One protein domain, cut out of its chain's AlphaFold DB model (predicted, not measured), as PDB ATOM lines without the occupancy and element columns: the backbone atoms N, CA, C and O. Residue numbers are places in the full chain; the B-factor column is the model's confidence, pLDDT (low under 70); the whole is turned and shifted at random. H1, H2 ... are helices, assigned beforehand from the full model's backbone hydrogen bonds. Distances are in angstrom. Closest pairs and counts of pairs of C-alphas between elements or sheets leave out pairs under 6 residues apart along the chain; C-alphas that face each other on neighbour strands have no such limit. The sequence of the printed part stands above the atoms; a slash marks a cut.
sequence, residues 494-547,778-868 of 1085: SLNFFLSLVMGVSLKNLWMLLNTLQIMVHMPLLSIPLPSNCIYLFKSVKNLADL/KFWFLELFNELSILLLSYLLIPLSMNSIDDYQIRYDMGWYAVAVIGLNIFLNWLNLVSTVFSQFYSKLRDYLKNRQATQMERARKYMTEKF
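AT A GLANCE: This is residues 494 to 547 and 778 to 868 of the 1085 residues of an uncharacterized protein of Oxytricha trifallax (UniProt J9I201). One very long helix, H7, makes the long axis of a rod; H2, H4 and H5 pack along its earlier part as an up-and-down bundle of four, each running against the one before it in the chain, while residues 845 to 868 of H7 stick out free. The printed part has 145 residues with seven named helices, H1 to H7 in that order, and no named strand; the class is all helix. It is extended, with a radius of gyration of the C-alphas of 23.9 A and spans of 93 by 24 by 21 A.

IN THESE COORDINATES: Find C-alpha 494 at (305.257, 107.959, 249.896), where H1 begins; it runs to residue 503. Next come H2, residues 508 to 520, 19.1 A long, H3, residues 523 to 526, and H4, residues 532 to 545, 19.6 A. H5, residues 778 to 796, measures 26.6 A, and H6 holds residues 798 to 801. H7, residues 808 to 868, runs 88.6 A to C-alpha 868 at (263.402, 73.706, 250.851).

HOW THE PARTS SIT: Look first at the hubs, H2 and H7, which touch at a shallow tilt of 9 degrees, opposite ways; their closest C-alphas, of Asn 509 and Leu 833, are 5.7 A apart. H5 touches H7, closest at C-alphas 793 and 818, 6.0 A. H4 touches H7 with residues 532 to 537 alone, closest at C-alphas 534 and 815, 5.0 A. H1 is close to H7 but not clearly touching. Every O i to N i+4 pair is within hydrogen-bond range in H1, H5 and H7; H2 has 7 of 9 and H4 9 of 10.

THE WHOLE: Residues 548 to 777 are not printed; C-alphas 547 and 778 are 24.6 A apart across this cut. Of the links printed whole, none is long. Only residue 547 has pLDDT under 70.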
ATOM      1  N   SER A 494     304.801 109.356 249.976       76.94
ATOM      2  CA  SER A 494     305.257 107.959 249.896       76.94
ATOM      3  C   SER A 494     304.131 106.982 250.229       76.94
ATOM      4  O   SER A 494     303.908 106.017 249.498       76.94
ATOM      5  N   LEU A 495     303.354 107.269 251.277       80.12
ATOM      6  CA  LEU A 495     302.169 106.500 251.647       80.12
ATOM      7  C   LEU A 495     301.117 106.552 250.537       80.12
ATOM      8  O   LEU A 495     300.618 105.510 250.130       80.12
ATOM      9  N   ASN A 496     300.810 107.727 249.980       78.44
ATOM     10  CA  ASN A 496     299.878 107.832 248.857       78.44
ATOM     11  C   ASN A 496     300.409 107.123 247.597       78.44
ATOM     12  O   ASN A 496     299.627 106.546 246.841       78.44
ATOM     13  N   PHE A 497     301.725 107.104 247.374       77.06
ATOM     14  CA  PHE A 497     302.352 106.344 246.297       77.06
ATOM     15  C   PHE A 497     302.192 104.836 246.493       77.06
ATOM     16  O   PHE A 497     301.715 104.152 245.586       77.06
ATOM     17  N   PHE A 498     302.482 104.333 247.691       78.88
ATOM     18  CA  PHE A 498     302.277 102.937 248.063       78.88
ATOM     19  C   PHE A 498     300.798 102.527 247.975       78.88
ATOM     20  O   PHE A 498     300.466 101.540 247.322       78.88
ATOM     21  N   LEU A 499     299.886 103.328 248.533       75.25
ATOM     22  CA  LEU A 499     298.435 103.135 248.434       75.25
ATOM     23  C   LEU A 499     297.954 103.168 246.974       75.25
ATOM     24  O   LEU A 499     297.074 102.395 246.598       75.25
ATOM     25  N   SER A 500     298.551 104.007 246.127       74.50
ATOM     26  CA  SER A 500     298.272 104.037 244.687       74.50
ATOM     27  C   SER A 500     298.777 102.807 243.947       74.50
ATOM     28  O   SER A 500     298.094 102.326 243.045       74.50
ATOM     29  N   LEU A 501     299.925 102.260 244.342       72.62
ATOM     30  CA  LEU A 501     300.483 101.038 243.769       72.62
ATOM     31  C   LEU A 501     299.685  99.797 244.198       72.62
ATOM     32  O   LEU A 501     299.305  98.996 243.348       72.62
ATOM     33  N   VAL A 502     299.375  99.666 245.492       74.88
ATOM     34  CA  VAL A 502     298.679  98.502 246.069       74.88
ATOM     35  C   VAL A 502     297.179  98.521 245.772       74.88
ATOM     36  O   VAL A 502     296.616  97.509 245.361       74.88
ATOM     37  N   MET A 503     296.507  99.661 245.954       74.81
ATOM     38  CA  MET A 503     295.059  99.764 245.741       74.81
ATOM     39  C   MET A 503     294.685 100.251 244.334       74.81
ATOM     40  O   MET A 503     293.494 100.380 244.046       74.81
ATOM     41  N   GLY A 504     295.640 100.574 243.459       70.06
ATOM     42  CA  GLY A 504     295.342 101.177 242.154       70.06
ATOM     43  C   GLY A 504     294.700 102.570 242.252       70.06
ATOM     44  O   GLY A 504     293.962 102.967 241.348       70.06
ATOM     45  N   VAL A 505     294.917 103.292 243.361       75.75
ATOM     46  CA  VAL A 505     294.467 104.686 243.528       75.75
ATOM     47  C   VAL A 505     295.161 105.581 242.496       75.75
ATOM     48  O   VAL A 505     296.302 105.354 242.088       75.75
ATOM     49  N   SER A 506     294.445 106.595 242.009       79.44
ATOM     50  CA  SER A 506     294.984 107.480 240.980       79.44
ATOM     51  C   SER A 506     295.918 108.534 241.578       79.44
ATOM     52  O   SER A 506     295.464 109.484 242.213       79.44
ATOM     53  N   LEU A 507     297.212 108.439 241.251       78.00
ATOM     54  CA  LEU A 507     298.256 109.435 241.565       78.00
ATOM     55  C   LEU A 507     298.021 110.839 240.969       78.00
ATOM     56  O   LEU A 507     298.846 111.731 241.133       78.00
ATOM     57  N   LYS A 508     296.916 111.047 240.251       82.94
ATOM     58  CA  LYS A 508     296.523 112.296 239.589       82.94
ATOM     59  C   LYS A 508     296.759 113.556 240.432       82.94
ATOM     60  O   LYS A 508     297.387 114.489 239.944       82.94
ATOM     61  N   ASN A 509     296.254 113.585 241.667       83.62
ATOM     62  CA  ASN A 509     296.308 114.784 242.511       83.62
ATOM     63  C   ASN A 509     297.751 115.143 242.889       83.62
ATOM     64  O   ASN A 509     298.091 116.318 242.966       83.62
ATOM     65  N   LEU A 510     298.599 114.129 243.076       84.06
ATOM     66  CA  LEU A 510     300.018 114.319 243.353       84.06
ATOM     67  C   LEU A 510     300.745 114.948 242.155       84.06
ATOM     68  O   LEU A 510     301.586 115.819 242.338       84.06
ATOM     69  N   TRP A 511     300.405 114.540 240.927       82.88
ATOM     70  CA  TRP A 511     301.036 115.091 239.721       82.88
ATOM     71  C   TRP A 511     300.662 116.548 239.453       82.88
ATOM     72  O   TRP A 511     301.507 117.303 238.987       82.88
ATOM     73  N   MET A 512     299.439 116.954 239.795       86.50
ATOM     74  CA  MET A 512     298.993 118.351 239.727       86.50
ATOM     75  C   MET A 512     299.811 119.261 240.661       86.50
ATOM     76  O   MET A 512     300.347 120.278 240.221       86.50
ATOM     77  N   LEU A 513     299.992 118.841 241.919       87.38
ATOM     78  CA  LEU A 513     300.884 119.517 242.866       87.38
ATOM     79  C   LEU A 513     302.320 119.581 242.325       87.38
ATOM     80  O   LEU A 513     302.905 120.655 242.233       87.38
ATOM     81  N   LEU A 514     302.879 118.440 241.919       86.00
ATOM     82  CA  LEU A 514     304.275 118.350 241.492       86.00
ATOM     83  C   LEU A 514     304.582 119.199 240.252       86.00
ATOM     84  O   LEU A 514     305.641 119.813 240.190       86.00
ATOM     85  N   ASN A 515     303.658 119.288 239.295       86.44
ATOM     86  CA  ASN A 515     303.810 120.147 238.119       86.44
ATOM     87  C   ASN A 515     303.993 121.628 238.489       86.44
ATOM     88  O   ASN A 515     304.797 122.314 237.853       86.44
ATOM     89  N   THR A 516     303.264 122.079 239.514       91.44
ATOM     90  CA  THR A 516     303.296 123.442 240.067       91.44
ATOM     91  C   THR A 516     304.571 123.670 240.872       91.44
ATOM     92  O   THR A 516     305.307 124.624 240.614       91.44
ATOM     93  N   LEU A 517     304.883 122.749 241.794       90.25
ATOM     94  CA  LEU A 517     306.092 122.829 242.614       90.25
ATOM     95  C   LEU A 517     307.356 122.825 241.763       90.25
ATOM     96  O   LEU A 517     308.248 123.612 242.044       90.25
ATOM     97  N   GLN A 518     307.419 122.029 240.691       89.06
ATOM     98  CA  GLN A 518     308.553 122.047 239.765       89.06
ATOM     99  C   GLN A 518     308.832 123.449 239.201       89.06
ATOM    100  O   GLN A 518     309.995 123.796 239.048       89.06
ATOM    101  N   ILE A 519     307.822 124.283 238.927       91.19
ATOM    102  CA  ILE A 519     308.061 125.661 238.464       91.19
ATOM    103  C   ILE A 519     308.521 126.547 239.633       91.19
ATOM    104  O   ILE A 519     309.506 127.274 239.492       91.19
ATOM    105  N   MET A 520     307.861 126.443 240.796       93.50
ATOM    106  CA  MET A 520     308.205 127.222 241.995       93.50
ATOM    107  C   MET A 520     309.642 126.963 242.477       93.50
ATOM    108  O   MET A 520     310.393 127.912 242.667       93.50
ATOM    109  N   VAL A 521     310.068 125.704 242.626       90.31
ATOM    110  CA  VAL A 521     311.390 125.351 243.198       90.31
ATOM    111  C   VAL A 521     312.577 125.728 242.316       90.31
ATOM    112  O   VAL A 521     313.705 125.732 242.797       90.31
ATOM    113  N   HIS A 522     312.333 126.061 241.047       90.38
ATOM    114  CA  HIS A 522     313.358 126.558 240.130       90.38
ATOM    115  C   HIS A 522     313.355 128.090 239.995       90.38
ATOM    116  O   HIS A 522     314.219 128.621 239.305       90.38
ATOM    117  N   MET A 523     312.458 128.821 240.677       92.19
ATOM    118  CA  MET A 523     312.534 130.291 240.742       92.19
ATOM    119  C   MET A 523     313.874 130.835 241.274       92.19
ATOM    120  O   MET A 523     314.316 131.854 240.750       92.19
ATOM    121  N   PRO A 524     314.587 130.177 242.216       88.19
ATOM    122  CA  PRO A 524     315.947 130.578 242.592       88.19
ATOM    123  C   PRO A 524     316.953 130.635 241.433       88.19
ATOM    124  O   PRO A 524     317.940 131.357 241.528       88.19
ATOM    125  N   LEU A 525     316.716 129.916 240.327       87.00
ATOM    126  CA  LEU A 525     317.592 129.952 239.150       87.00
ATOM    127  C   LEU A 525     317.434 131.235 238.317       87.00
ATOM    128  O   LEU A 525     318.246 131.492 237.434       87.00
ATOM    129  N   LEU A 526     316.442 132.077 238.620       86.69
ATOM    130  CA  LEU A 526     316.224 133.386 237.989       86.69
ATOM    131  C   LEU A 526     317.175 134.472 238.551       86.69
ATOM    132  O   LEU A 526     316.866 135.658 238.530       86.69
ATOM    133  N   SER A 527     318.312 134.053 239.127       84.94
ATOM    134  CA  SER A 527     319.403 134.903 239.638       84.94
ATOM    135  C   SER A 527     318.967 136.033 240.590       84.94
ATOM    136  O   SER A 527     319.636 137.059 240.706       84.94
ATOM    137  N   ILE A 528     317.849 135.847 241.299       86.25
ATOM    138  CA  ILE A 528     317.330 136.797 242.291       86.25
ATOM    139  C   ILE A 528     318.138 136.658 243.591       86.25
ATOM    140  O   ILE A 528     318.316 135.528 244.058       86.25
ATOM    141  N   PRO A 529     318.546 137.759 244.251       84.12
ATOM    142  CA  PRO A 529     319.071 137.716 245.613       84.12
ATOM    143  C   PRO A 529     317.942 137.393 246.609       84.12
ATOM    144  O   PRO A 529     317.329 138.276 247.209       84.12
ATOM    145  N   LEU A 530     317.635 136.103 246.755       87.12
ATOM    146  CA  LEU A 530     316.630 135.605 247.690       87.12
ATOM    147  C   LEU A 530     317.141 135.648 249.144       87.12
ATOM    148  O   LEU A 530     318.308 135.341 249.393       87.12
ATOM    149  N   PRO A 531     316.275 135.956 250.124       88.88
ATOM    150  CA  PRO A 531     316.618 135.855 251.537       88.88
ATOM    151  C   PRO A 531     316.753 134.386 251.969       88.88
ATOM    152  O   PRO A 531     316.151 133.475 251.389       88.88
ATOM    153  N   SER A 532     317.544 134.152 253.016       85.38
ATOM    154  CA  SER A 532     317.966 132.819 253.463       85.38
ATOM    155  C   SER A 532     316.808 131.890 253.849       85.38
ATOM    156  O   SER A 532     316.805 130.721 253.464       85.38
ATOM    157  N   ASN A 533     315.773 132.412 254.514       88.12
ATOM    158  CA  ASN A 533     314.533 131.686 254.831       88.12
ATOM    159  C   ASN A 533     313.814 131.154 253.575       88.12
ATOM    160  O   ASN A 533     313.308 130.030 253.569       88.12
ATOM    161  N   CYS A 534     313.806 131.935 252.496       89.50
ATOM    162  CA  CYS A 534     313.167 131.578 251.236       89.50
ATOM    163  C   CYS A 534     313.994 130.543 250.453       89.50
ATOM    164  O   CYS A 534     313.443 129.529 250.021       89.50
ATOM    165  N   ILE A 535     315.320 130.731 250.348       86.94
ATOM    166  CA  ILE A 535     316.247 129.746 249.750       86.94
ATOM    167  C   ILE A 535     316.108 128.392 250.450       86.94
ATOM    168  O   ILE A 535     316.020 127.347 249.798       86.94
ATOM    169  N   TYR A 536     316.065 128.411 251.779       85.88
ATOM    170  CA  TYR A 536     315.961 127.209 252.583       85.88
ATOM    171  C   TYR A 536     314.635 126.461 252.349       85.88
ATOM    172  O   TYR A 536     314.660 125.255 252.089       85.88
ATOM    173  N   LEU A 537     313.490 127.162 252.299       87.94
ATOM    174  CA  LEU A 537     312.227 126.532 251.893       87.94
ATOM    175  C   LEU A 537     312.317 125.946 250.479       87.94
ATOM    176  O   LEU A 537     311.894 124.808 250.272       87.94
ATOM    177  N   PHE A 538     312.861 126.685 249.507       88.25
ATOM    178  CA  PHE A 538     312.999 126.175 248.143       88.25
ATOM    179  C   PHE A 538     313.832 124.890 248.096       88.25
ATOM    180  O   PHE A 538     313.457 123.972 247.372       88.25
ATOM    181  N   LYS A 539     314.889 124.764 248.911       84.19
ATOM    182  CA  LYS A 539     315.683 123.529 249.040       84.19
ATOM    183  C   LYS A 539     314.851 122.361 249.590       84.19
ATOM    184  O   LYS A 539     314.857 121.281 249.001       84.19
ATOM    185  N   SER A 540     314.070 122.585 250.646       83.88
ATOM    186  CA  SER A 540     313.186 121.562 251.230       83.88
ATOM    187  C   SER A 540     312.058 121.134 250.278       83.88
ATOM    188  O   SER A 540     311.772 119.945 250.138       83.88
ATOM    189  N   VAL A 541     311.444 122.082 249.560       85.19
ATOM    190  CA  VAL A 541     310.377 121.803 248.581       85.19
ATOM    191  C   VAL A 541     310.940 121.207 247.283       85.19
ATOM    192  O   VAL A 541     310.266 120.395 246.649       85.19
ATOM    193  N   LYS A 542     312.185 121.520 246.900       84.06
ATOM    194  CA  LYS A 542     312.887 120.891 245.769       84.06
ATOM    195  C   LYS A 542     313.034 119.386 245.980       84.06
ATOM    196  O   LYS A 542     312.622 118.626 245.110       84.06
ATOM    197  N   ASN A 543     313.538 118.958 247.139       79.00
ATOM    198  CA  ASN A 543     313.704 117.533 247.465       79.00
ATOM    199  C   ASN A 543     312.376 116.756 247.328       79.00
ATOM    200  O   ASN A 543     312.344 115.618 246.856       79.00
ATOM    201  N   LEU A 544     311.261 117.409 247.675       79.75
ATOM    202  CA  LEU A 544     309.911 116.886 247.488       79.75
ATOM    203  C   LEU A 544     309.478 116.845 246.009       79.75
ATOM    204  O   LEU A 544     308.870 115.868 245.572       79.75
ATOM    205  N   ALA A 545     309.759 117.897 245.236       83.69
ATOM    206  CA  ALA A 545     309.395 118.004 243.822       83.69
ATOM    207  C   ALA A 545     310.195 117.045 242.919       83.69
ATOM    208  O   ALA A 545     309.655 116.556 241.923       83.69
ATOM    209  N   ASP A 546     311.443 116.742 243.284       75.06
ATOM    210  CA  ASP A 546     312.300 115.752 242.618       75.06
ATOM    211  C   ASP A 546     311.928 114.298 242.977       75.06
ATOM    212  O   ASP A 546     312.297 113.375 242.249       75.06
ATOM    213  N   LEU A 547     311.124 114.090 244.032       69.38
ATOM    214  CA  LEU A 547     310.698 112.779 244.544       69.38
ATOM    215  C   LEU A 547     311.867 111.870 244.956       69.38
ATOM    216  O   LEU A 547     311.899 110.686 244.609       69.38
ATOM    217  N   LYS A 778     286.641 120.831 240.576       93.81
ATOM    218  CA  LYS A 778     287.680 120.824 241.622       93.81
ATOM    219  C   LYS A 778     289.112 120.843 241.077       93.81
ATOM    220  O   LYS A 778     289.982 121.452 241.683       93.81
ATOM    221  N   PHE A 779     289.359 120.204 239.932       93.38
ATOM    222  CA  PHE A 779     290.686 120.177 239.310       93.38
ATOM    223  C   PHE A 779     290.963 121.439 238.500       93.38
ATOM    224  O   PHE A 779     292.099 121.887 238.465       93.38
ATOM    225  N   TRP A 780     289.928 122.049 237.917       95.81
ATOM    226  CA  TRP A 780     290.033 123.387 237.340       95.81
ATOM    227  C   TRP A 780     290.376 124.439 238.404       95.81
ATOM    228  O   TRP A 780     291.299 125.220 238.205       95.81
ATOM    229  N   PHE A 781     289.694 124.412 239.555       96.12
ATOM    230  CA  PHE A 781     289.938 125.352 240.652       96.12
ATOM    231  C   PHE A 781     291.351 125.221 241.238       96.12
ATOM    232  O   PHE A 781     291.998 126.229 241.492       96.12
ATOM    233  N   LEU A 782     291.850 123.994 241.421       94.75
ATOM    234  CA  LEU A 782     293.214 123.770 241.912       94.75
ATOM    235  C   LEU A 782     294.277 124.221 240.913       94.75
ATOM    236  O   LEU A 782     295.241 124.851 241.327       94.75
ATOM    237  N   GLU A 783     294.088 123.965 239.616       95.38
ATOM    238  CA  GLU A 783     295.010 124.462 238.589       95.38
ATOM    239  C   GLU A 783     295.015 126.001 238.553       95.38
ATOM    240  O   GLU A 783     296.072 126.620 238.536       95.38
ATOM    241  N   LEU A 784     293.838 126.630 238.646       97.00
ATOM    242  CA  LEU A 784     293.708 128.087 238.738       97.00
ATOM    243  C   LEU A 784     294.387 128.649 239.999       97.00
ATOM    244  O   LEU A 784     295.087 129.656 239.917       97.00
ATOM    245  N   PHE A 785     294.219 127.996 241.152       96.75
ATOM    246  CA  PHE A 785     294.880 128.384 242.399       96.75
ATOM    247  C   PHE A 785     296.405 128.217 242.317       96.75
ATOM    248  O   PHE A 785     297.150 129.062 242.815       96.75
ATOM    249  N   ASN A 786     296.877 127.153 241.667       95.88
ATOM    250  CA  ASN A 786     298.294 126.897 241.423       95.88
ATOM    251  C   ASN A 786     298.927 128.003 240.575       95.88
ATOM    252  O   ASN A 786     299.944 128.569 240.974       95.88
ATOM    253  N   GLU A 787     298.289 128.383 239.469       96.38
ATOM    254  CA  GLU A 787     298.769 129.484 238.631       96.38
ATOM    255  C   GLU A 787     298.694 130.845 239.330       96.38
ATOM    256  O   GLU A 787     299.632 131.636 239.233       96.38
ATOM    257  N   LEU A 788     297.633 131.102 240.101       97.62
ATOM    258  CA  LEU A 788     297.523 132.311 240.921       97.62
ATOM    259  C   LEU A 788     298.627 132.375 241.991       97.62
ATOM    260  O   LEU A 788     299.169 133.447 242.244       97.62
ATOM    261  N   SER A 789     299.004 131.232 242.574       97.56
ATOM    262  CA  SER A 789     300.110 131.137 243.537       97.56
ATOM    263  C   SER A 789     301.460 131.434 242.878       97.56
ATOM    264  O   SER A 789     302.264 132.166 243.449       97.56
ATOM    265  N   ILE A 790     301.707 130.909 241.669       96.62
ATOM    266  CA  ILE A 790     302.918 131.211 240.884       96.62
ATOM    267  C   ILE A 790     302.964 132.701 240.521       96.62
ATOM    268  O   ILE A 790     304.018 133.323 240.655       96.62
ATOM    269  N   LEU A 791     301.842 133.284 240.090       97.62
ATOM    270  CA  LEU A 791     301.741 134.702 239.742       97.62
ATOM    271  C   LEU A 791     302.017 135.606 240.954       97.62
ATOM    272  O   LEU A 791     302.843 136.510 240.862       97.62
ATOM    273  N   LEU A 792     301.372 135.330 242.094       97.69
ATOM    274  CA  LEU A 792     301.561 136.077 243.340       97.69
ATOM    275  C   LEU A 792     303.005 135.980 243.847       97.69
ATOM    276  O   LEU A 792     303.597 136.996 244.195       97.69
ATOM    277  N   LEU A 793     303.589 134.778 243.832       97.06
ATOM    278  CA  LEU A 793     304.990 134.567 244.195       97.06
ATOM    279  C   LEU A 793     305.929 135.347 243.263       97.06
ATOM    280  O   LEU A 793     306.805 136.054 243.745       97.06
ATOM    281  N   SER A 794     305.707 135.297 241.946       96.50
ATOM    282  CA  SER A 794     306.526 136.040 240.974       96.50
ATOM    283  C   SER A 794     306.451 137.557 241.198       96.50
ATOM    284  O   SER A 794     307.463 138.239 241.082       96.50
ATOM    285  N   TYR A 795     305.278 138.084 241.571       96.50
ATOM    286  CA  TYR A 795     305.097 139.502 241.901       96.50
ATOM    287  C   TYR A 795     305.821 139.903 243.199       96.50
ATOM    288  O   TYR A 795     306.507 140.923 243.230       96.50
ATOM    289  N   LEU A 796     305.740 139.075 244.249       96.00
ATOM    290  CA  LEU A 796     306.466 139.288 245.511       96.00
ATOM    291  C   LEU A 796     307.993 139.300 245.330       96.00
ATOM    292  O   LEU A 796     308.691 139.934 246.117       96.00
ATOM    293  N   LEU A 797     308.518 138.631 244.302       94.44
ATOM    294  CA  LEU A 797     309.952 138.575 244.019       94.44
ATOM    295  C   LEU A 797     310.480 139.761 243.182       94.44
ATOM    296  O   LEU A 797     311.698 139.928 243.103       94.44
ATOM    297  N   ILE A 798     309.620 140.622 242.611       95.38
ATOM    298  CA  ILE A 798     310.071 141.773 241.798       95.38
ATOM    299  C   ILE A 798     310.994 142.723 242.590       95.38
ATOM    300  O   ILE A 798     312.087 142.995 242.089       95.38
ATOM    301  N   PRO A 799     310.658 143.196 243.810       94.25
ATOM    302  CA  PRO A 799     311.515 144.153 244.520       94.25
ATOM    303  C   PRO A 799     312.880 143.562 244.902       94.25
ATOM    304  O   PRO A 799     313.890 144.262 244.885       94.25
ATOM    305  N   LEU A 800     312.932 142.248 245.163       89.56
ATOM    306  CA  LEU A 800     314.189 141.524 245.367       89.56
ATOM    307  C   LEU A 800     315.010 141.461 244.068       89.56
ATOM    308  O   LEU A 800     316.217 141.683 244.098       89.56
ATOM    309  N   SER A 801     314.366 141.235 242.915       89.38
ATOM    310  CA  SER A 801     315.035 141.208 241.601       89.38
ATOM    311  C   SER A 801     315.608 142.565 241.163       89.38
ATOM    312  O   SER A 801     316.555 142.597 240.383       89.38
ATOM    313  N   MET A 802     315.070 143.673 241.686       88.31
ATOM    314  CA  MET A 802     315.581 145.031 241.457       88.31
ATOM    315  C   MET A 802     316.731 145.416 242.401       88.31
ATOM    316  O   MET A 802     317.323 146.476 242.221       88.31
ATOM    317  N   ASN A 803     317.030 144.595 243.418       83.25
ATOM    318  CA  ASN A 803     317.992 144.883 244.492       83.25
ATOM    319  C   ASN A 803     317.744 146.225 245.229       83.25
ATOM    320  O   ASN A 803     318.633 146.719 245.912       83.25
ATOM    321  N   SER A 804     316.541 146.803 245.129       82.00
ATOM    322  CA  SER A 804     316.236 148.196 245.505       82.00
ATOM    323  C   SER A 804     315.862 148.406 246.980       82.00
ATOM    324  O   SER A 804     315.288 149.433 247.332       82.00
ATOM    325  N   ILE A 805     316.082 147.401 247.827       85.88
ATOM    326  CA  ILE A 805     315.734 147.409 249.252       85.88
ATOM    327  C   ILE A 805     317.031 147.199 250.023       85.88
ATOM    328  O   ILE A 805     317.473 146.062 250.148       85.88
ATOM    329  N   ASP A 806     317.669 148.248 250.527       80.25
ATOM    330  CA  ASP A 806     318.950 148.090 251.242       80.25
ATOM    331  C   ASP A 806     318.785 147.461 252.637       80.25
ATOM    332  O   ASP A 806     319.710 146.841 253.162       80.25
ATOM    333  N   ASP A 807     317.585 147.551 253.219       84.69
ATOM    334  CA  ASP A 807     317.273 146.964 254.519       84.69
ATOM    335  C   ASP A 807     317.149 145.428 254.443       84.69
ATOM    336  O   ASP A 807     316.211 144.863 253.864       84.69
ATOM    337  N   TYR A 808     318.103 144.739 255.075       83.94
ATOM    338  CA  TYR A 808     318.139 143.282 255.176       83.94
ATOM    339  C   TYR A 808     316.934 142.701 255.934       83.94
ATOM    340  O   TYR A 808     316.535 141.571 255.649       83.94
ATOM    341  N   GLN A 809     316.334 143.445 256.871       87.44
ATOM    342  CA  GLN A 809     315.176 143.002 257.644       87.44
ATOM    343  C   GLN A 809     313.936 142.958 256.750       87.44
ATOM    344  O   GLN A 809     313.251 141.938 256.703       87.44
ATOM    345  N   ILE A 810     313.717 143.998 255.936       90.94
ATOM    346  CA  ILE A 810     312.622 144.024 254.954       90.94
ATOM    347  C   ILE A 810     312.784 142.882 253.939       90.94
ATOM    348  O   ILE A 810     311.815 142.174 253.659       90.94
ATOM    349  N   ARG A 811     314.004 142.630 253.432       87.69
ATOM    350  CA  ARG A 811     314.265 141.458 252.567       87.69
ATOM    351  C   ARG A 811     313.912 140.143 253.269       87.69
ATOM    352  O   ARG A 811     313.320 139.263 252.646       87.69
ATOM    353  N   TYR A 812     314.258 140.003 254.548       90.12
ATOM    354  CA  TYR A 812     313.974 138.804 255.334       90.12
ATOM    355  C   TYR A 812     312.467 138.570 255.516       90.12
ATOM    356  O   TYR A 812     311.977 137.460 255.287       90.12
ATOM    357  N   ASP A 813     311.720 139.626 255.834       92.50
ATOM    358  CA  ASP A 813     310.269 139.583 256.025       92.50
ATOM    359  C   ASP A 813     309.527 139.313 254.702       92.50
ATOM    360  O   ASP A 813     308.592 138.508 254.661       92.50
ATOM    361  N   MET A 814     310.018 139.849 253.576       93.44
ATOM    362  CA  MET A 814     309.553 139.460 252.236       93.44
ATOM    363  C   MET A 814     309.736 137.963 251.952       93.44
ATOM    364  O   MET A 814     308.869 137.334 251.337       93.44
ATOM    365  N   GLY A 815     310.824 137.367 252.448       91.88
ATOM    366  CA  GLY A 815     311.043 135.923 252.402       91.88
ATOM    367  C   GLY A 815     309.942 135.130 253.105       91.88
ATOM    368  O   GLY A 815     309.498 134.109 252.578       91.88
ATOM    369  N   TRP A 816     309.425 135.622 254.236       93.75
ATOM    370  CA  TRP A 816     308.322 134.975 254.953       93.75
ATOM    371  C   TRP A 816     306.989 135.055 254.203       93.75
ATOM    372  O   TRP A 816     306.232 134.083 254.222       93.75
ATOM    373  N   TYR A 817     306.715 136.136 253.466       95.81
ATOM    374  CA  TYR A 817     305.536 136.193 252.591       95.81
ATOM    375  C   TYR A 817     305.630 135.189 251.433       95.81
ATOM    376  O   TYR A 817     304.657 134.485 251.154       95.81
ATOM    377  N   ALA A 818     306.803 135.042 250.807       95.00
ATOM    378  CA  ALA A 818     307.034 134.008 249.795       95.00
ATOM    379  C   ALA A 818     306.858 132.587 250.375       95.00
ATOM    380  O   ALA A 818     306.178 131.748 249.773       95.00
ATOM    381  N   VAL A 819     307.390 132.338 251.578       93.25
ATOM    382  CA  VAL A 819     307.208 131.083 252.330       93.25
ATOM    383  C   VAL A 819     305.728 130.794 252.596       93.25
ATOM    384  O   VAL A 819     305.276 129.672 252.364       93.25
ATOM    385  N   ALA A 820     304.949 131.795 253.016       94.94
ATOM    386  CA  ALA A 820     303.520 131.647 253.283       94.94
ATOM    387  C   ALA A 820     302.712 131.294 252.018       94.94
ATOM    388  O   ALA A 820     301.849 130.416 252.072       94.94
ATOM    389  N   VAL A 821     303.014 131.912 250.868       96.19
ATOM    390  CA  VAL A 821     302.348 131.615 249.584       96.19
ATOM    391  C   VAL A 821     302.634 130.181 249.122       96.19
ATOM    392  O   VAL A 821     301.706 129.454 248.757       96.19
ATOM    393  N   ILE A 822     303.895 129.738 249.183       93.81
ATOM    394  CA  ILE A 822     304.284 128.365 248.818       93.81
ATOM    395  C   ILE A 822     303.671 127.351 249.798       93.81
ATOM    396  O   ILE A 822     303.109 126.339 249.373       93.81
ATOM    397  N   GLY A 823     303.716 127.636 251.103       92.50
ATOM    398  CA  GLY A 823     303.126 126.796 252.145       92.50
ATOM    399  C   GLY A 823     301.617 126.615 251.971       92.50
ATOM    400  O   GLY A 823     301.127 125.485 252.013       92.50
ATOM    401  N   LEU A 824     300.885 127.695 251.680       94.69
ATOM    402  CA  LEU A 824     299.451 127.646 251.379       94.69
ATOM    403  C   LEU A 824     299.161 126.812 250.121       94.69
ATOM    404  O   LEU A 824     298.212 126.023 250.113       94.69
ATOM    405  N   ASN A 825     299.990 126.930 249.078       94.75
ATOM    406  CA  ASN A 825     299.849 126.126 247.866       94.75
ATOM    407  C   ASN A 825     300.021 124.623 248.129       94.75
ATOM    408  O   ASN A 825     299.170 123.822 247.728       94.75
ATOM    409  N   ILE A 826     301.071 124.241 248.861       92.12
ATOM    410  CA  ILE A 826     301.300 122.851 249.276       92.12
ATOM    411  C   ILE A 826     300.123 122.353 250.126       92.12
ATOM    412  O   ILE A 826     299.599 121.268 249.873       92.12
ATOM    413  N   PHE A 827     299.663 123.159 251.087       91.69
ATOM    414  CA  PHE A 827     298.590 122.803 252.013       91.69
ATOM    415  C   PHE A 827     297.243 122.547 251.320       91.69
ATOM    416  O   PHE A 827     296.624 121.510 251.564       91.69
ATOM    417  N   LEU A 828     296.789 123.423 250.414       93.81
ATOM    418  CA  LEU A 828     295.510 123.221 249.712       93.81
ATOM    419  C   LEU A 828     295.545 122.014 248.762       93.81
ATOM    420  O   LEU A 828     294.585 121.238 248.693       93.81
ATOM    421  N   ASN A 829     296.667 121.799 248.071       91.25
ATOM    422  CA  ASN A 829     296.864 120.604 247.252       91.25
ATOM    423  C   ASN A 829     296.886 119.322 248.102       91.25
ATOM    424  O   ASN A 829     296.267 118.323 247.720       91.25
ATOM    425  N   TRP A 830     297.550 119.356 249.261       89.12
ATOM    426  CA  TRP A 830     297.576 118.264 250.234       89.12
ATOM    427  C   TRP A 830     296.175 117.955 250.780       89.12
ATOM    428  O   TRP A 830     295.764 116.795 250.751       89.12
ATOM    429  N   LEU A 831     295.385 118.967 251.159       91.69
ATOM    430  CA  LEU A 831     293.991 118.788 251.585       91.69
ATOM    431  C   LEU A 831     293.143 118.100 250.506       91.69
ATOM    432  O   LEU A 831     292.405 117.159 250.801       91.69
ATOM    433  N   ASN A 832     293.267 118.505 249.238       90.69
ATOM    434  CA  ASN A 832     292.567 117.840 248.135       90.69
ATOM    435  C   ASN A 832     293.064 116.400 247.887       90.69
ATOM    436  O   ASN A 832     292.277 115.522 247.509       90.69
ATOM    437  N   LEU A 833     294.359 116.137 248.078       88.06
ATOM    438  CA  LEU A 833     294.946 114.800 247.998       88.06
ATOM    439  C   LEU A 833     294.369 113.896 249.097       88.06
ATOM    440  O   LEU A 833     293.804 112.854 248.764       88.06
ATOM    441  N   VAL A 834     294.391 114.331 250.360       88.38
ATOM    442  CA  VAL A 834     293.793 113.616 251.503       88.38
ATOM    443  C   VAL A 834     292.289 113.411 251.300       88.38
ATOM    444  O   VAL A 834     291.813 112.282 251.391       88.38
ATOM    445  N   SER A 835     291.547 114.458 250.926       90.88
ATOM    446  CA  SER A 835     290.107 114.389 250.632       90.88
ATOM    447  C   SER A 835     289.785 113.359 249.541       90.88
ATOM    448  O   SER A 835     288.851 112.566 249.671       90.88
ATOM    449  N   THR A 836     290.589 113.307 248.475       87.50
ATOM    450  CA  THR A 836     290.386 112.355 247.376       87.50
ATOM    451  C   THR A 836     290.770 110.924 247.766       87.50
ATOM    452  O   THR A 836     290.055 109.998 247.382       87.50
ATOM    453  N   VAL A 837     291.839 110.721 248.546       86.44
ATOM    454  CA  VAL A 837     292.207 109.399 249.088       86.44
ATOM    455  C   VAL A 837     291.123 108.896 250.042       86.44
ATOM    456  O   VAL A 837     290.659 107.769 249.883       86.44
ATOM    457  N   PHE A 838     290.647 109.736 250.964       89.62
ATOM    458  CA  PHE A 838     289.574 109.392 251.897       89.62
ATOM    459  C   PHE A 838     288.261 109.077 251.169       89.62
ATOM    460  O   PHE A 838     287.621 108.072 251.463       89.62
ATOM    461  N   SER A 839     287.893 109.868 250.156       89.31
ATOM    462  CA  SER A 839     286.715 109.617 249.315       89.31
ATOM    463  C   SER A 839     286.794 108.272 248.572       89.31
ATOM    464  O   SER A 839     285.816 107.525 248.566       89.31
ATOM    465  N   GLN A 840     287.956 107.925 248.002       87.44
ATOM    466  CA  GLN A 840     288.167 106.640 247.316       87.44
ATOM    467  C   GLN A 840     288.251 105.452 248.284       87.44
ATOM    468  O   GLN A 840     287.790 104.356 247.961       87.44
ATOM    469  N   PHE A 841     288.819 105.649 249.475       87.94
ATOM    470  CA  PHE A 841     288.820 104.641 250.530       87.94
ATOM    471  C   PHE A 841     287.396 104.381 251.030       87.94
ATOM    472  O   PHE A 841     286.966 103.232 251.077       87.94
ATOM    473  N   TYR A 842     286.627 105.439 251.303       94.00
ATOM    474  CA  TYR A 842     285.227 105.349 251.711       94.00
ATOM    475  C   TYR A 842     284.356 104.670 250.646       94.00
ATOM    476  O   TYR A 842     283.553 103.802 250.989       94.00
ATOM    477  N   SER A 843     284.529 104.993 249.356       90.69
ATOM    478  CA  SER A 843     283.779 104.321 248.288       90.69
ATOM    479  C   SER A 843     284.118 102.830 248.222       90.69
ATOM    480  O   SER A 843     283.209 102.006 248.245       90.69
ATOM    481  N   LYS A 844     285.404 102.458 248.263       89.75
ATOM    482  CA  LYS A 844     285.822 101.047 248.275       89.75
ATOM    483  C   LYS A 844     285.374 100.292 249.520       89.75
ATOM    484  O   LYS A 844     284.987  99.134 249.405       89.75
ATOM    485  N   LEU A 845     285.399 100.924 250.692       92.50
ATOM    486  CA  LEU A 845     284.892 100.337 251.930       92.50
ATOM    487  C   LEU A 845     283.379 100.103 251.832       92.50
ATOM    488  O   LEU A 845     282.902  99.025 252.176       92.50
ATOM    489  N   ARG A 846     282.628 101.070 251.290       94.88
ATOM    490  CA  ARG A 846     281.188 100.943 251.027       94.88
ATOM    491  C   ARG A 846     280.887  99.824 250.028       94.88
ATOM    492  O   ARG A 846     279.966  99.048 250.267       94.88
ATOM    493  N   ASP A 847     281.656  99.713 248.950       93.75
ATOM    494  CA  ASP A 847     281.479  98.673 247.934       93.75
ATOM    495  C   ASP A 847     281.878  97.287 248.466       93.75
ATOM    496  O   ASP A 847     281.179  96.308 248.216       93.75
ATOM    497  N   TYR A 848     282.925  97.194 249.291       94.12
ATOM    498  CA  TYR A 848     283.284  95.971 250.012       94.12
ATOM    499  C   TYR A 848     282.185  95.535 250.992       94.12
ATOM    500  O   TYR A 848     281.812  94.363 251.011       94.12
ATOM    501  N   LEU A 849     281.614  96.466 251.764       95.69
ATOM    502  CA  LEU A 849     280.498  96.185 252.672       95.69
ATOM    503  C   LEU A 849     279.243  95.735 251.910       95.69
ATOM    504  O   LEU A 849     278.637  94.735 252.292       95.69
ATOM    505  N   LYS A 850     278.897  96.398 250.796       95.88
ATOM    506  CA  LYS A 850     277.808  95.974 249.898       95.88
ATOM    507  C   LYS A 850     278.050  94.583 249.316       95.88
ATOM    508  O   LYS A 850     277.153  93.750 249.364       95.88
ATOM    509  N   ASN A 851     279.249  94.303 248.808       94.56
ATOM    510  CA  ASN A 851     279.584  92.998 248.235       94.56
ATOM    511  C   ASN A 851     279.581  91.896 249.302       94.56
ATOM    512  O   ASN A 851     279.116  90.789 249.037       94.56
ATOM    513  N   ARG A 852     280.025  92.195 250.530       93.69
ATOM    514  CA  ARG A 852     279.920  91.281 251.676       93.69
ATOM    515  C   ARG A 852     278.460  90.995 252.029       93.69
ATOM    516  O   ARG A 852     278.123  89.830 252.215       93.69
ATOM    517  N   GLN A 853     277.599  92.014 252.063       95.06
ATOM    518  CA  GLN A 853     276.155  91.845 252.264       95.06
ATOM    519  C   GLN A 853     275.516  91.032 251.130       95.06
ATOM    520  O   GLN A 853     274.796  90.081 251.411       95.06
ATOM    521  N   ALA A 854     275.836  91.321 249.866       95.19
ATOM    522  CA  ALA A 854     275.346  90.567 248.713       95.19
ATOM    523  C   ALA A 854     275.786  89.093 248.756       95.19
ATOM    524  O   ALA A 854     274.962  88.203 248.579       95.19
ATOM    525  N   THR A 855     277.051  88.819 249.096       94.62
ATOM    526  CA  THR A 855     277.570  87.447 249.256       94.62
ATOM    527  C   THR A 855     276.916  86.728 250.442       94.62
ATOM    528  O   THR A 855     276.660  85.528 250.376       94.62
ATOM    529  N   GLN A 856     276.615  87.437 251.537       94.69
ATOM    530  CA  GLN A 856     275.861  86.880 252.666       94.69
ATOM    531  C   GLN A 856     274.407  86.571 252.282       94.69
ATOM    532  O   GLN A 856     273.925  85.492 252.615       94.69
ATOM    533  N   MET A 857     273.738  87.452 251.533       93.62
ATOM    534  CA  MET A 857     272.398  87.204 250.990       93.62
ATOM    535  C   MET A 857     272.393  86.037 249.995       93.62
ATOM    536  O   MET A 857     271.476  85.224 250.027       93.62
ATOM    537  N   GLU A 858     273.418  85.901 249.149       95.50
ATOM    538  CA  GLU A 858     273.541  84.776 248.216       95.50
ATOM    539  C   GLU A 858     273.752  83.446 248.956       95.50
ATOM    540  O   GLU A 858     273.103  82.455 248.627       95.50
ATOM    541  N   ARG A 859     274.594  83.422 250.000       94.94
ATOM    542  CA  ARG A 859     274.774  82.242 250.866       94.94
ATOM    543  C   ARG A 859     273.496  81.884 251.625       94.94
ATOM    544  O   ARG A 859     273.115  80.721 251.630       94.94
ATOM    545  N   ALA A 860     272.813  82.870 252.208       93.69
ATOM    546  CA  ALA A 860     271.533  82.657 252.882       93.69
ATOM    547  C   ALA A 860     270.458  82.147 251.908       93.69
ATOM    548  O   ALA A 860     269.689  81.256 252.253       93.69
ATOM    549  N   ARG A 861     270.438  82.653 250.668       94.69
ATOM    550  CA  ARG A 861     269.536  82.178 249.614       94.69
ATOM    551  C   ARG A 861     269.834  80.734 249.209       94.69
ATOM    552  O   ARG A 861     268.884  79.974 249.064       94.69
ATOM    553  N   LYS A 862     271.108  80.348 249.055       95.19
ATOM    554  CA  LYS A 862     271.499  78.955 248.767       95.19
ATOM    555  C   LYS A 862     271.066  78.017 249.893       95.19
ATOM    556  O   LYS A 862     270.287  77.118 249.623       95.19
ATOM    557  N   TYR A 863     271.402  78.343 251.142       93.25
ATOM    558  CA  TYR A 863     270.979  77.578 252.323       93.25
ATOM    559  C   TYR A 863     269.450  77.430 252.444       93.25
ATOM    560  O   TYR A 863     268.946  76.352 252.738       93.25
ATOM    561  N   MET A 864     268.686  78.498 252.181       92.44
ATOM    562  CA  MET A 864     267.219  78.415 252.158       92.44
ATOM    563  C   MET A 864     266.707  77.530 251.013       92.44
ATOM    564  O   MET A 864     265.699  76.861 251.194       92.44
ATOM    565  N   THR A 865     267.375  77.521 249.856       92.25
ATOM    566  CA  THR A 865     266.984  76.682 248.708       92.25
ATOM    567  C   THR A 865     267.267  75.208 249.002       92.25
ATOM    568  O   THR A 865     266.361  74.394 248.886       92.25
ATOM    569  N   GLU A 866     268.471  74.893 249.492       93.62
ATOM    570  CA  GLU A 866     268.875  73.551 249.940       93.62
ATOM    571  C   GLU A 866     267.900  73.004 250.999       93.62
ATOM    572  O   GLU A 866     267.391  71.895 250.861       93.62
ATOM    573  N   LYS A 867     267.528  73.817 251.998       92.62
ATOM    574  CA  LYS A 867     266.564  73.409 253.031       92.62
ATOM    575  C   LYS A 867     265.135  73.196 252.505       92.62
ATOM    576  O   LYS A 867     264.417  72.344 253.029       92.62
ATOM    577  N   PHE A 868     264.693  73.962 251.504       90.88
ATOM    578  CA  PHE A 868     263.402  73.706 250.851       90.88
ATOM    579  C   PHE A 868     263.433  72.378 250.082       90.88
ATOM    580  O   PHE A 868     262.509  71.587 250.232       90.88
TER     581      PHE A 868